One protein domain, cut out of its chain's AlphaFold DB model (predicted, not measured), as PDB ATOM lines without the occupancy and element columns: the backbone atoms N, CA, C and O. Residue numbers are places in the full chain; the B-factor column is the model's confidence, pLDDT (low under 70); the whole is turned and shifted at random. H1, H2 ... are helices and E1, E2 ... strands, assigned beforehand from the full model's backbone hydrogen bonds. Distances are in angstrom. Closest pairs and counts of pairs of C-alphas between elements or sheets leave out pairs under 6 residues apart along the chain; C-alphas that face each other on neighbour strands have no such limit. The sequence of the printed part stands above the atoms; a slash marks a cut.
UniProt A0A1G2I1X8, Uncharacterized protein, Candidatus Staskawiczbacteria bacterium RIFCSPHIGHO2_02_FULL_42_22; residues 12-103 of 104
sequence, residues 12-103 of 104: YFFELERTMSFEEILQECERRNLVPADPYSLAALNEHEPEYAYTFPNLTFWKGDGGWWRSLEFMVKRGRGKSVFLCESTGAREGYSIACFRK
ATOM      1  N   TYR A  12      -4.439 -37.787  19.770       94.25
ATOM      2  CA  TYR A  12      -4.145 -39.194  19.547       94.25
ATOM      3  C   TYR A  12      -3.782 -39.853  20.868       94.25
ATOM      4  O   TYR A  12      -3.054 -39.275  21.672       94.25
ATOM      5  N   PHE A  13      -4.236 -41.086  21.055       94.25
ATOM      6  CA  PHE A  13      -3.882 -41.893  22.211       94.25
ATOM      7  C   PHE A  13      -3.146 -43.150  21.787       94.25
ATOM      8  O   PHE A  13      -3.480 -43.774  20.777       94.25
ATOM      9  N   PHE A  14      -2.173 -43.546  22.594       94.62
ATOM     10  CA  PHE A  14      -1.658 -44.904  22.580       94.62
ATOM     11  C   PHE A  14      -1.475 -45.411  24.002       94.62
ATOM     12  O   PHE A  14      -1.095 -44.656  24.894       94.62
ATOM     13  N   GLU A  15      -1.760 -46.691  24.193       94.62
ATOM     14  CA  GLU A  15      -1.643 -47.361  25.483       94.62
ATOM     15  C   GLU A  15      -0.200 -47.802  25.742       94.62
ATOM     16  O   GLU A  15       0.524 -48.208  24.826       94.62
ATOM     17  N   LEU A  16       0.220 -47.713  27.002       94.69
ATOM     18  CA  LEU A  16       1.483 -48.259  27.468       94.69
ATOM     19  C   LEU A  16       1.351 -49.748  27.798       94.69
ATOM     20  O   LEU A  16       0.717 -50.117  28.784       94.69
ATOM     21  N   GLU A  17       2.049 -50.588  27.035       93.81
ATOM     22  CA  GLU A  17       2.131 -52.043  27.263       93.81
ATOM     23  C   GLU A  17       3.054 -52.429  28.432       93.81
ATOM     24  O   GLU A  17       3.096 -53.580  28.854       93.81
ATOM     25  N   ARG A  18       3.842 -51.480  28.946       95.81
ATOM     26  CA  ARG A  18       4.661 -51.647  30.152       95.81
ATOM     27  C   ARG A  18       4.838 -50.311  30.854       95.81
ATOM     28  O   ARG A  18       4.687 -49.256  30.248       95.81
ATOM     29  N   THR A  19       5.235 -50.357  32.121       95.38
ATOM     30  CA  THR A  19       5.691 -49.154  32.832       95.38
ATOM     31  C   THR A  19       6.943 -48.598  32.141       95.38
ATOM     32  O   THR A  19       7.877 -49.352  31.853       95.38
ATOM     33  N   MET A  20       6.946 -47.294  31.858       96.94
ATOM     34  CA  MET A  20       8.003 -46.599  31.113       96.94
ATOM     35  C   MET A  20       8.342 -45.253  31.761       96.94
ATOM     36  O   MET A  20       7.469 -44.599  32.340       96.94
ATOM     37  N   SER A  21       9.600 -44.822  31.641       96.62
ATOM     38  CA  SER A  21      10.006 -43.461  32.008       96.62
ATOM     39  C   SER A  21       9.449 -42.435  31.017       96.62
ATOM     40  O   SER A  21       9.141 -42.768  29.873       96.62
ATOM     41  N   PHE A  22       9.334 -41.167  31.414       96.25
ATOM     42  CA  PHE A  22       8.871 -40.130  30.484       96.25
ATOM     43  C   PHE A  22       9.824 -39.910  29.308       96.25
ATOM     44  O   PHE A  22       9.371 -39.574  28.219       96.25
ATOM     45  N   GLU A  23      11.122 -40.158  29.477       96.38
ATOM     46  CA  GLU A  23      12.075 -40.178  28.369       96.38
ATOM     47  C   GLU A  23      11.794 -41.316  27.384       96.38
ATOM     48  O   GLU A  23      11.791 -41.077  26.178       96.38
ATOM     49  N   GLU A  24      11.530 -42.533  27.872       97.25
ATOM     50  CA  GLU A  24      11.149 -43.667  27.018       97.25
ATOM     51  C   GLU A  24       9.829 -43.378  26.283       97.25
ATOM     52  O   GLU A  24       9.723 -43.595  25.077       97.25
ATOM     53  N   ILE A  25       8.836 -42.826  26.989       97.25
ATOM     54  CA  ILE A  25       7.539 -42.465  26.400       97.25
ATOM     55  C   ILE A  25       7.718 -41.370  25.345       97.25
ATOM     56  O   ILE A  25       7.092 -41.432  24.289       97.25
ATOM     57  N   LEU A  26       8.585 -40.383  25.587       96.44
ATOM     58  CA  LEU A  26       8.878 -39.334  24.614       96.44
ATOM     59  C   LEU A  26       9.537 -39.903  23.350       96.44
ATOM     60  O   LEU A  26       9.171 -39.502  22.247       96.44
ATOM     61  N   GLN A  27      10.463 -40.856  23.490       96.75
ATOM     62  CA  GLN A  27      11.056 -41.555  22.345       96.75
ATOM     63  C   GLN A  27      10.002 -42.342  21.555       96.75
ATOM     64  O   GLN A  27      10.028 -42.350  20.325       96.75
ATOM     65  N   GLU A  28       9.042 -42.961  22.241       96.88
ATOM     66  CA  GLU A  28       7.940 -43.669  21.590       96.88
ATOM     67  C   GLU A  28       6.976 -42.707  20.875       96.88
ATOM     68  O   GLU A  28       6.522 -43.002  19.767       96.88
ATOM     69  N   CYS A  29       6.716 -41.529  21.452       96.25
ATOM     70  CA  CYS A  29       5.982 -40.456  20.779       96.25
ATOM     71  C   CYS A  29       6.711 -40.038  19.495       96.25
ATOM     72  O   CYS A  29       6.108 -40.021  18.422       96.25
ATOM     73  N   GLU A  30       8.021 -39.790  19.581       96.38
ATOM     74  CA  GLU A  30       8.861 -39.419  18.440       96.38
ATOM     75  C   GLU A  30       8.792 -40.465  17.325       96.38
ATOM     76  O   GLU A  30       8.529 -40.135  16.168       96.38
ATOM     77  N   ARG A  31       8.939 -41.747  17.680       96.75
ATOM     78  CA  ARG A  31       8.866 -42.878  16.745       96.75
ATOM     79  C   ARG A  31       7.526 -42.947  16.009       96.75
ATOM     80  O   ARG A  31       7.463 -43.448  14.887       96.75
ATOM     81  N   ARG A  32       6.455 -42.445  16.629       96.00
ATOM     82  CA  ARG A  32       5.094 -42.379  16.075       96.00
ATOM     83  C   ARG A  32       4.783 -41.053  15.370       96.00
ATOM     84  O   ARG A  32       3.653 -40.870  14.917       96.00
ATOM     85  N   ASN A  33       5.754 -40.145  15.256       96.69
ATOM     86  CA  ASN A  33       5.571 -38.773  14.778       96.69
ATOM     87  C   ASN A  33       4.528 -37.989  15.605       96.69
ATOM     88  O   ASN A  33       3.662 -37.283  15.075       96.69
ATOM     89  N   LEU A  34       4.598 -38.165  16.924       96.88
ATOM     90  CA  LEU A  34       3.727 -37.562  17.923       96.88
ATOM     91  C   LEU A  34       4.534 -36.719  18.922       96.88
ATOM     92  O   LEU A  34       5.737 -36.908  19.099       96.88
ATOM     93  N   VAL A  35       3.850 -35.808  19.611       96.25
ATOM     94  CA  VAL A  35       4.345 -35.090  20.797       96.25
ATOM     95  C   VAL A  35       3.295 -35.144  21.901       96.25
ATOM     96  O   VAL A  35       2.111 -35.153  21.566       96.25
ATOM     97  N   PRO A  36       3.675 -35.156  23.190       96.56
ATOM     98  CA  PRO A  36       2.703 -35.078  24.278       96.56
ATOM     99  C   PRO A  36       1.760 -33.880  24.108       96.56
ATOM    100  O   PRO A  36       2.191 -32.794  23.715       96.56
ATOM    101  N   ALA A  37       0.470 -34.091  24.369       95.56
ATOM    102  CA  ALA A  37      -0.538 -33.040  24.274       95.56
ATOM    103  C   ALA A  37      -0.347 -31.994  25.381       95.56
ATOM    104  O   ALA A  37       0.226 -32.278  26.433       95.56
ATOM    105  N   ASP A  38      -0.865 -30.784  25.203       92.38
ATOM    106  CA  ASP A  38      -0.881 -29.836  26.311       92.38
ATOM    107  C   ASP A  38      -1.928 -30.261  27.373       92.38
ATOM    108  O   ASP A  38      -2.943 -30.894  27.047       92.38
ATOM    109  N   PRO A  39      -1.700 -29.938  28.659       92.50
ATOM    110  CA  PRO A  39      -2.612 -30.319  29.733       92.50
ATOM    111  C   PRO A  39      -4.022 -29.726  29.592       92.50
ATOM    112  O   PRO A  39      -4.973 -30.338  30.077       92.50
ATOM    113  N   TYR A  40      -4.188 -28.574  28.935       90.25
ATOM    114  CA  TYR A  40      -5.495 -27.929  28.779       90.25
ATOM    115  C   TYR A  40      -6.359 -28.659  27.755       90.25
ATOM    116  O   TYR A  40      -7.539 -28.888  28.010       90.25
ATOM    117  N   SER A  41      -5.768 -29.094  26.644       90.62
ATOM    118  CA  SER A  41      -6.447 -29.892  25.624       90.62
ATOM    119  C   SER A  41      -6.891 -31.249  26.172       90.62
ATOM    120  O   SER A  41      -8.031 -31.660  25.958       90.62
ATOM    121  N   LEU A  42      -6.037 -31.923  26.956       91.56
ATOM    122  CA  LEU A  42      -6.430 -33.169  27.622       91.56
ATOM    123  C   LEU A  42      -7.537 -32.946  28.663       91.56
ATOM    124  O   LEU A  42      -8.460 -33.757  28.769       91.56
ATOM    125  N   ALA A  43      -7.466 -31.854  29.429       89.75
ATOM    126  CA  ALA A  43      -8.508 -31.504  30.387       89.75
ATOM    127  C   ALA A  43      -9.848 -31.226  29.697       89.75
ATOM    128  O   ALA A  43     -10.868 -31.752  30.134       89.75
ATOM    129  N   ALA A  44      -9.841 -30.471  28.596       88.38
ATOM    130  CA  ALA A  44     -11.037 -30.187  27.812       88.38
ATOM    131  C   ALA A  44     -11.674 -31.473  27.268       88.38
ATOM    132  O   ALA A  44     -12.877 -31.668  27.434       88.38
ATOM    133  N   LEU A  45     -10.873 -32.391  26.709       88.12
ATOM    134  CA  LEU A  45     -11.378 -33.692  26.267       88.12
ATOM    135  C   LEU A  45     -12.049 -34.449  27.416       88.12
ATOM    136  O   LEU A  45     -13.170 -34.910  27.260       88.12
ATOM    137  N   ASN A  46     -11.415 -34.546  28.586       88.75
ATOM    138  CA  ASN A  46     -11.988 -35.275  29.722       88.75
ATOM    139  C   ASN A  46     -13.194 -34.556  30.371       88.75
ATOM    140  O   ASN A  46     -13.996 -35.202  31.054       88.75
ATOM    141  N   GLU A  47     -13.347 -33.239  30.186       87.00
ATOM    142  CA  GLU A  47     -14.578 -32.513  30.535       87.00
ATOM    143  C   GLU A  47     -15.732 -32.882  29.587       87.00
ATOM    144  O   GLU A  47     -16.862 -33.049  30.054       87.00
ATOM    145  N   HIS A  48     -15.451 -33.029  28.288       86.44
ATOM    146  CA  HIS A  48     -16.445 -33.308  27.246       86.44
ATOM    147  C   HIS A  48     -16.805 -34.793  27.107       86.44
ATOM    148  O   HIS A  48     -17.983 -35.118  26.995       86.44
ATOM    149  N   GLU A  49     -15.809 -35.673  27.168       85.19
ATOM    150  CA  GLU A  49     -15.902 -37.124  26.964       85.19
ATOM    151  C   GLU A  49     -15.250 -37.878  28.137       85.19
ATOM    152  O   GLU A  49     -14.250 -38.591  27.991       85.19
ATOM    153  N   PRO A  50     -15.782 -37.720  29.361       81.50
ATOM    154  CA  PRO A  50     -15.212 -38.352  30.547       81.50
ATOM    155  C   PRO A  50     -15.200 -39.883  30.491       81.50
ATOM    156  O   PRO A  50     -14.488 -40.522  31.271       81.50
ATOM    157  N   GLU A  51     -16.003 -40.484  29.617       82.06
ATOM    158  CA  GLU A  51     -16.080 -41.923  29.428       82.06
ATOM    159  C   GLU A  51     -14.855 -42.567  28.816       82.06
ATOM    160  O   GLU A  51     -14.597 -43.746  29.080       82.06
ATOM    161  N   TYR A  52     -14.034 -41.785  28.123       78.25
ATOM    162  CA  TYR A  52     -12.732 -42.250  27.686       78.25
ATOM    163  C   TYR A  52     -11.881 -42.696  28.891       78.25
ATOM    164  O   TYR A  52     -11.366 -43.817  28.931       78.25
ATOM    165  N   ALA A  53     -11.858 -41.878  29.952       79.38
ATOM    166  CA  ALA A  53     -11.136 -42.158  31.195       79.38
ATOM    167  C   ALA A  53     -11.772 -43.244  32.089       79.38
ATOM    168  O   ALA A  53     -11.143 -43.672  33.062       79.38
ATOM    169  N   TYR A  54     -13.006 -43.694  31.801       74.75
ATOM    170  CA  TYR A  54     -13.598 -44.863  32.474       74.75
ATOM    171  C   TYR A  54     -12.958 -46.170  32.011       74.75
ATOM    172  O   TYR A  54     -12.883 -47.113  32.799       74.75
ATOM    173  N   THR A  55     -12.550 -46.232  30.742       74.31
ATOM    174  CA  THR A  55     -12.022 -47.461  30.137       74.31
ATOM    175  C   THR A  55     -10.512 -47.536  30.309       74.31
ATOM    176  O   THR A  55     -10.008 -48.569  30.741       74.31
ATOM    177  N   PHE A  56      -9.812 -46.424  30.064       79.56
ATOM    178  CA  PHE A  56      -8.360 -46.341  30.195       79.56
ATOM    179  C   PHE A  56      -7.981 -45.055  30.933       79.56
ATOM    180  O   PHE A  56      -8.359 -43.970  30.476       79.56
ATOM    181  N   PRO A  57      -7.245 -45.118  32.062       91.31
ATOM    182  CA  PRO A  57      -6.660 -43.908  32.622       91.31
ATOM    183  C   PRO A  57      -5.769 -43.265  31.558       91.31
ATOM    184  O   PRO A  57      -5.046 -43.954  30.842       91.31
ATOM    185  N   ASN A  58      -5.836 -41.947  31.426       94.44
ATOM    186  CA  ASN A  58      -5.073 -41.225  30.417       94.44
ATOM    187  C   ASN A  58      -4.231 -40.125  31.046       94.44
ATOM    188  O   ASN A  58      -4.532 -39.648  32.139       94.44
ATOM    189  N   LEU A  59      -3.145 -39.750  30.377       95.38
ATOM    190  CA  LEU A  59      -2.293 -38.669  30.846       95.38
ATOM    191  C   LEU A  59      -1.605 -37.930  29.711       95.38
ATOM    192  O   LEU A  59      -1.440 -38.450  28.610       95.38
ATOM    193  N   THR A  60      -1.136 -36.733  30.033       96.44
ATOM    194  CA  THR A  60      -0.071 -36.060  29.291       96.44
ATOM    195  C   THR A  60       1.047 -35.657  30.245       96.44
ATOM    196  O   THR A  60       0.864 -35.661  31.465       96.44
ATOM    197  N   PHE A  61       2.212 -35.325  29.701       96.38
ATOM    198  CA  PHE A  61       3.389 -34.949  30.465       96.38
ATOM    199  C   PHE A  61       4.216 -33.885  29.745       96.38
ATOM    200  O   PHE A  61       4.194 -33.765  28.523       96.38
ATOM    201  N   TRP A  62       4.950 -33.093  30.520       94.69
ATOM    202  CA  TRP A  62       5.820 -32.033  30.021       94.69
ATOM    203  C   TRP A  62       6.988 -31.806  30.975       94.69
ATOM    204  O   TRP A  62       6.948 -32.169  32.153       94.69
ATOM    205  N   LYS A  63       8.047 -31.185  30.460       92.25
ATOM    206  CA  LYS A  63       9.186 -30.763  31.271       92.25
ATOM    207  C   LYS A  63       8.924 -29.345  31.778       92.25
ATOM    208  O   LYS A  63       8.674 -28.451  30.975       92.25
ATOM    209  N   GLY A  64       8.914 -29.154  33.095       87.56
ATOM    210  CA  GLY A  64       8.731 -27.838  33.713       87.56
ATOM    211  C   GLY A  64      10.026 -27.022  33.774       87.56
ATOM    212  O   GLY A  64      11.110 -27.534  33.493       87.56
ATOM    213  N   ASP A  65       9.921 -25.770  34.231       85.94
ATOM    214  CA  ASP A  65      11.022 -24.785  34.258       85.94
ATOM    215  C   ASP A  65      12.252 -25.219  35.080       85.94
ATOM    216  O   ASP A  65      13.361 -24.750  34.849       85.94
ATOM    217  N   GLY A  66      12.082 -26.153  36.021       83.94
ATOM    218  CA  GLY A  66      13.171 -26.728  36.821       83.94
ATOM    219  C   GLY A  66      13.842 -27.959  36.202       83.94
ATOM    220  O   GLY A  66      14.636 -28.610  36.870       83.94
ATOM    221  N   GLY A  67      13.480 -28.340  34.973       86.62
ATOM    222  CA  GLY A  67      13.958 -29.569  34.332       86.62
ATOM    223  C   GLY A  67      13.300 -30.852  34.853       86.62
ATOM    224  O   GLY A  67      13.623 -31.935  34.366       86.62
ATOM    225  N   TRP A  68      12.367 -30.741  35.799       89.75
ATOM    226  CA  TRP A  68      11.586 -31.857  36.323       89.75
ATOM    227  C   TRP A  68      10.399 -32.168  35.422       89.75
ATOM    228  O   TRP A  68       9.765 -31.269  34.860       89.75
ATOM    229  N   TRP A  69      10.091 -33.453  35.305       94.06
ATOM    230  CA  TRP A  69       8.897 -33.903  34.613       94.06
ATOM    231  C   TRP A  69       7.650 -33.678  35.458       94.06
ATOM    232  O   TRP A  69       7.639 -33.896  36.671       94.06
ATOM    233  N   ARG A  70       6.586 -33.261  34.779       94.69
ATOM    234  CA  ARG A  70       5.239 -33.137  35.321       94.69
ATOM    235  C   ARG A  70       4.280 -33.914  34.444       94.69
ATOM    236  O   ARG A  70       4.455 -33.940  33.228       94.69
ATOM    237  N   SER A  71       3.259 -34.496  35.052       94.31
ATOM    238  CA  SER A  71       2.154 -35.131  34.340       94.31
ATOM    239  C   SER A  71       0.807 -34.670  34.865       94.31
ATOM    240  O   SER A  71       0.652 -34.336  36.041       94.31
ATOM    241  N   LEU A  72      -0.172 -34.664  33.967       94.31
ATOM    242  CA  LEU A  72      -1.580 -34.507  34.291       94.31
ATOM    243  C   LEU A  72      -2.279 -35.825  33.972       94.31
ATOM    244  O   LEU A  72      -2.354 -36.211  32.809       94.31
ATOM    245  N   GLU A  73      -2.763 -36.505  35.006       92.81
ATOM    246  CA  GLU A  73      -3.390 -37.819  34.914       92.81
ATOM    247  C   GLU A  73      -4.890 -37.728  35.190       92.81
ATOM    248  O   GLU A  73      -5.317 -37.179  36.209       92.81
ATOM    249  N   PHE A  74      -5.686 -38.338  34.318       91.50
ATOM    250  CA  PHE A  74      -7.119 -38.522  34.484       91.50
ATOM    251  C   PHE A  74      -7.411 -39.999  34.691       91.50
ATOM    252  O   PHE A  74      -7.071 -40.855  33.874       91.50
ATOM    253  N   MET A  75      -8.079 -40.301  35.797       86.00
ATOM    254  CA  MET A  75      -8.506 -41.653  36.115       86.00
ATOM    255  C   MET A  75      -9.914 -41.611  36.672       86.00
ATOM    256  O   MET A  75     -10.217 -40.820  37.570       86.00
ATOM    257  N   VAL A  76     -10.759 -42.525  36.204       78.94
ATOM    258  CA  VAL A  76     -12.050 -42.749  36.839       78.94
ATOM    259  C   VAL A  76     -12.058 -44.096  37.541       78.94
ATOM    260  O   VAL A  76     -11.910 -45.150  36.931       78.94
ATOM    261  N   LYS A  77     -12.228 -44.069  38.865       69.38
ATOM    262  CA  LYS A  77     -12.312 -45.287  39.680       69.38
ATOM    263  C   LYS A  77     -13.775 -45.642  39.912       69.38
ATOM    264  O   LYS A  77     -14.548 -44.812  40.403       69.38
ATOM    265  N   ARG A  78     -14.159 -46.893  39.622       65.38
ATOM    266  CA  ARG A  78     -15.500 -47.419  39.947       65.38
ATOM    267  C   ARG A  78     -15.827 -47.138  41.421       65.38
ATOM    268  O   ARG A  78     -15.063 -47.504  42.309       65.38
ATOM    269  N   GLY A  79     -16.941 -46.445  41.663       68.94
ATOM    270  CA  GLY A  79     -17.424 -46.097  43.005       68.94
ATOM    271  C   GLY A  79     -16.699 -44.949  43.724       68.94
ATOM    272  O   GLY A  79     -17.111 -44.601  44.825       68.94
ATOM    273  N   ARG A  80     -15.650 -44.346  43.143       69.62
ATOM    274  CA  ARG A  80     -14.913 -43.208  43.746       69.62
ATOM    275  C   ARG A  80     -14.945 -41.920  42.918       69.62
ATOM    276  O   ARG A  80     -14.405 -40.911  43.355       69.62
ATOM    277  N   GLY A  81     -15.604 -41.941  41.760       77.12
ATOM    278  CA  GLY A  81     -15.752 -40.770  40.898       77.12
ATOM    279  C   GLY A  81     -14.511 -40.476  40.053       77.12
ATOM    280  O   GLY A  81     -13.600 -41.301  39.940       77.12
ATOM    281  N   LYS A  82     -14.527 -39.307  39.407       79.44
ATOM    282  CA  LYS A  82     -13.448 -38.815  38.543       79.44
ATOM    283  C   LYS A  82     -12.349 -38.204  39.408       79.44
ATOM    284  O   LYS A  82     -12.644 -37.465  40.344       79.44
ATOM    285  N   SER A  83     -11.095 -38.505  39.102       83.62
ATOM    286  CA  SER A  83      -9.941 -37.908  39.769       83.62
ATOM    287  C   SER A  83      -8.970 -37.362  38.732       83.62
ATOM    288  O   SER A  83      -8.736 -37.993  37.702       83.62
ATOM    289  N   VAL A  84      -8.417 -36.189  39.035       86.81
ATOM    290  CA  VAL A  84      -7.376 -35.529  38.249       86.81
ATOM    291  C   VAL A  84      -6.168 -35.357  39.156       86.81
ATOM    292  O   VAL A  84      -6.308 -34.823  40.258       86.81
ATOM    293  N   PHE A  85      -5.003 -35.823  38.718       88.19
ATOM    294  CA  PHE A  85      -3.756 -35.708  39.468       88.19
ATOM    295  C   PHE A  85      -2.751 -34.885  38.673       88.19
ATOM    296  O   PHE A  85      -2.485 -35.179  37.511       88.19
ATOM    297  N   LEU A  86      -2.185 -33.866  39.315       89.50
ATOM    298  CA  LEU A  86      -0.962 -33.220  38.859       89.50
ATOM    299  C   LEU A  86       0.192 -33.869  39.620       89.50
ATOM    300  O   LEU A  86       0.286 -33.712  40.839       89.50
ATOM    301  N   CYS A  87       1.034 -34.615  38.917       87.69
ATOM    302  CA  CYS A  87       2.121 -35.377  39.517       87.69
ATOM    303  C   CYS A  87       3.472 -34.809  39.089       87.69
ATOM    304  O   CYS A  87       3.682 -34.467  37.926       87.69
ATOM    305  N   GLU A  88       4.418 -34.783  40.022       88.31
ATOM    306  CA  GLU A  88       5.842 -34.777  39.698       88.31
ATOM    307  C   GLU A  88       6.301 -36.235  39.756       88.31
ATOM    308  O   GLU A  88       6.327 -36.855  40.822       88.31
ATOM    309  N   SER A  89       6.557 -36.829  38.594       84.12
ATOM    310  CA  SER A  89       6.937 -38.238  38.469       84.12
ATOM    311  C   SER A  89       8.004 -38.395  37.390       84.12
ATOM    312  O   SER A  89       8.264 -37.477  36.619       84.12
ATOM    313  N   THR A  90       8.636 -39.562  37.333       88.38
ATOM    314  CA  THR A  90       9.634 -39.890  36.310       88.38
ATOM    315  C   THR A  90       9.076 -40.769  35.189       88.38
ATOM    316  O   THR A  90       9.832 -41.175  34.309       88.38
ATOM    317  N   GLY A  91       7.777 -41.079  35.197       93.38
ATOM    318  CA  GLY A  91       7.175 -41.964  34.205       93.38
ATOM    319  C   GLY A  91       5.714 -42.314  34.460       93.38
ATOM    320  O   GLY A  91       5.060 -41.795  35.367       93.38
ATOM    321  N   ALA A  92       5.216 -43.245  33.657       93.44
ATOM    322  CA  ALA A  92       3.840 -43.713  33.701       93.44
ATOM    323  C   ALA A  92       3.763 -45.238  33.774       93.44
ATOM    324  O   ALA A  92       4.667 -45.959  33.343       93.44
ATOM    325  N   ARG A  93       2.667 -45.724  34.357       92.00
ATOM    326  CA  ARG A  93       2.422 -47.154  34.561       92.00
ATOM    327  C   ARG A  93       1.819 -47.785  33.312       92.00
ATOM    328  O   ARG A  93       1.175 -47.110  32.516       92.00
ATOM    329  N   GLU A  94       1.995 -49.094  33.202       93.56
ATOM    330  CA  GLU A  94       1.259 -49.935  32.254       93.56
ATOM    331  C   GLU A  94      -0.257 -49.671  32.325       93.56
ATOM    332  O   GLU A  94      -0.803 -49.413  33.405       93.56
ATOM    333  N   GLY A  95      -0.923 -49.718  31.168       90.62
ATOM    334  CA  GLY A  95      -2.366 -49.499  31.025       90.62
ATOM    335  C   GLY A  95      -2.797 -48.030  30.999       90.62
ATOM    336  O   GLY A  95      -3.986 -47.745  30.870       90.62
ATOM    337  N   TYR A  96      -1.860 -47.081  31.124       92.44
ATOM    338  CA  TYR A  96      -2.147 -45.674  30.847       92.44
ATOM    339  C   TYR A  96      -2.109 -45.389  29.347       92.44
ATOM    340  O   TYR A  96      -1.196 -45.820  28.644       92.44
ATOM    341  N   SER A  97      -3.056 -44.578  28.887       94.69
ATOM    342  CA  SER A  97      -3.067 -44.012  27.540       94.69
ATOM    343  C   SER A  97      -2.403 -42.637  27.517       94.69
ATOM    344  O   SER A  97      -2.791 -41.732  28.259       94.69
ATOM    345  N   ILE A  98      -1.419 -42.452  26.641       96.38
ATOM    346  CA  ILE A  98      -0.690 -41.190  26.494       96.38
ATOM    347  C   ILE A  98      -1.387 -40.308  25.461       96.38
ATOM    348  O   ILE A  98      -1.481 -40.674  24.291       96.38
ATOM    349  N   ALA A  99      -1.852 -39.141  25.897       96.25
ATOM    350  CA  ALA A  99      -2.452 -38.125  25.044       96.25
ATOM    351  C   ALA A  99      -1.373 -37.362  24.274       96.25
ATOM    352  O   ALA A  99      -0.460 -36.785  24.867       96.25
ATOM    353  N   CYS A 100      -1.497 -37.326  22.951       96.75
ATOM    354  CA  CYS A 100      -0.512 -36.733  22.060       96.75
ATOM    355  C   CYS A 100      -1.145 -35.920  20.928       96.75
ATOM    356  O   CYS A 100      -2.257 -36.196  20.488       96.75
ATOM    357  N   PHE A 101      -0.380 -34.989  20.370       95.25
ATOM    358  CA  PHE A 101      -0.649 -34.369  19.077       95.25
ATOM    359  C   PHE A 101       0.234 -34.971  17.991       95.25
ATOM    360  O   PHE A 101       1.338 -35.447  18.260       95.25
ATOM    361  N   ARG A 102      -0.223 -34.907  16.736       93.88
ATOM    362  CA  ARG A 102       0.644 -35.171  15.584       93.88
ATOM    363  C   ARG A 102       1.671 -34.048  15.461       93.88
ATOM    364  O   ARG A 102       1.297 -32.877  15.538       93.88
ATOM    365  N   LYS A 103       2.938 -34.386  15.214       87.75
ATOM    366  CA  LYS A 103       3.907 -33.388  14.749       87.75
ATOM    367  C   LYS A 103       3.454 -32.838  13.395       87.75
ATOM    368  O   LYS A 103       3.122 -33.623  12.503       87.75
TER     369      LYS A 103
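Overview. This is residues 12 to 103 of the 104 residues of an uncharacterized protein of Candidatus Staskawiczbacteria bacterium RIFCSPHIGHO2_02_FULL_42_22 (UniProt A0A1G2I1X8). A strongly twisted sheet has a long wing, the antiparallel strands E3, E4 and E5, and a smaller part where E6 has E1 on one side and E2 and E3 on the other. H1 lies over one face and H2 over the opposite face, with short H3 beside the strands on H2's face. The printed part has 92 residues, with three named helices and six named strands in the order E1 H1 E2 H2 H3 E3 E4 E5 E6, a mixed class. The branched sheet is mixed, and the whole is compact, with a radius of gyration of the C-alphas of 12.4 A and spans of 34 by 27 by 25 A.

Arrangement. E1, residues 12 to 15, is antiparallel to E6, residues 97 to 102, with N 12 and O 100 2.8 A apart. H1, residues 22 to 31, is on the sheet at a height of 8.8 A, over E2, residues 34 to 36, and E3, residues 58 to 63, and only just not over E6, on which 2 of its C-alphas fall. The closest C-alphas of H1 and E2 are Cys 29 and Val 35, 5.6 A apart. E2 is antiparallel to E6, with N 35 and O 101 2.9 A apart. H2, residues 39 to 48, is on the opposite face at a height of 8.5 A, along E3 at 5 degrees on the local plane; their closest C-alphas are Pro 39 and Thr 60, 6.3 A apart. H3, residues 52 to 55, is on the same face as H2, over none of the strands, its height of 4.4 A only just above the sheet's level. E3 is parallel to E6, with N 59 and O 97 2.9 A apart. E3, E4, residues 69 to 77, and E5, residues 81 to 88, form a meander, each strand the antiparallel neighbour of the one before, in two hairpins; N 62 and O 70 are 2.9 A apart, N 73 and O 85 2.8 A. Every O i to N i+4 pair is within hydrogen-bond range in H1 and H2, and H3 is too short for one.

Along the chain. E1 begins at C-alpha 12 (-4.145, -39.194, 19.547). H1 is 14.0 A long, H2 14.4 A, E3 17.7 A, E4 24.6 A and E5 22.4 A. E6, 15.3 A, ends at C-alpha 102 (0.644, -35.171, 15.584).

Size, cuts and confidence. The two C-alphas farthest apart, of Gly 79 and Lys 103, are 37.6 A apart. The printed part has no cut and no long link. The mean pLDDT of the printed part is 90.0, with residues 77 to 80 under 70.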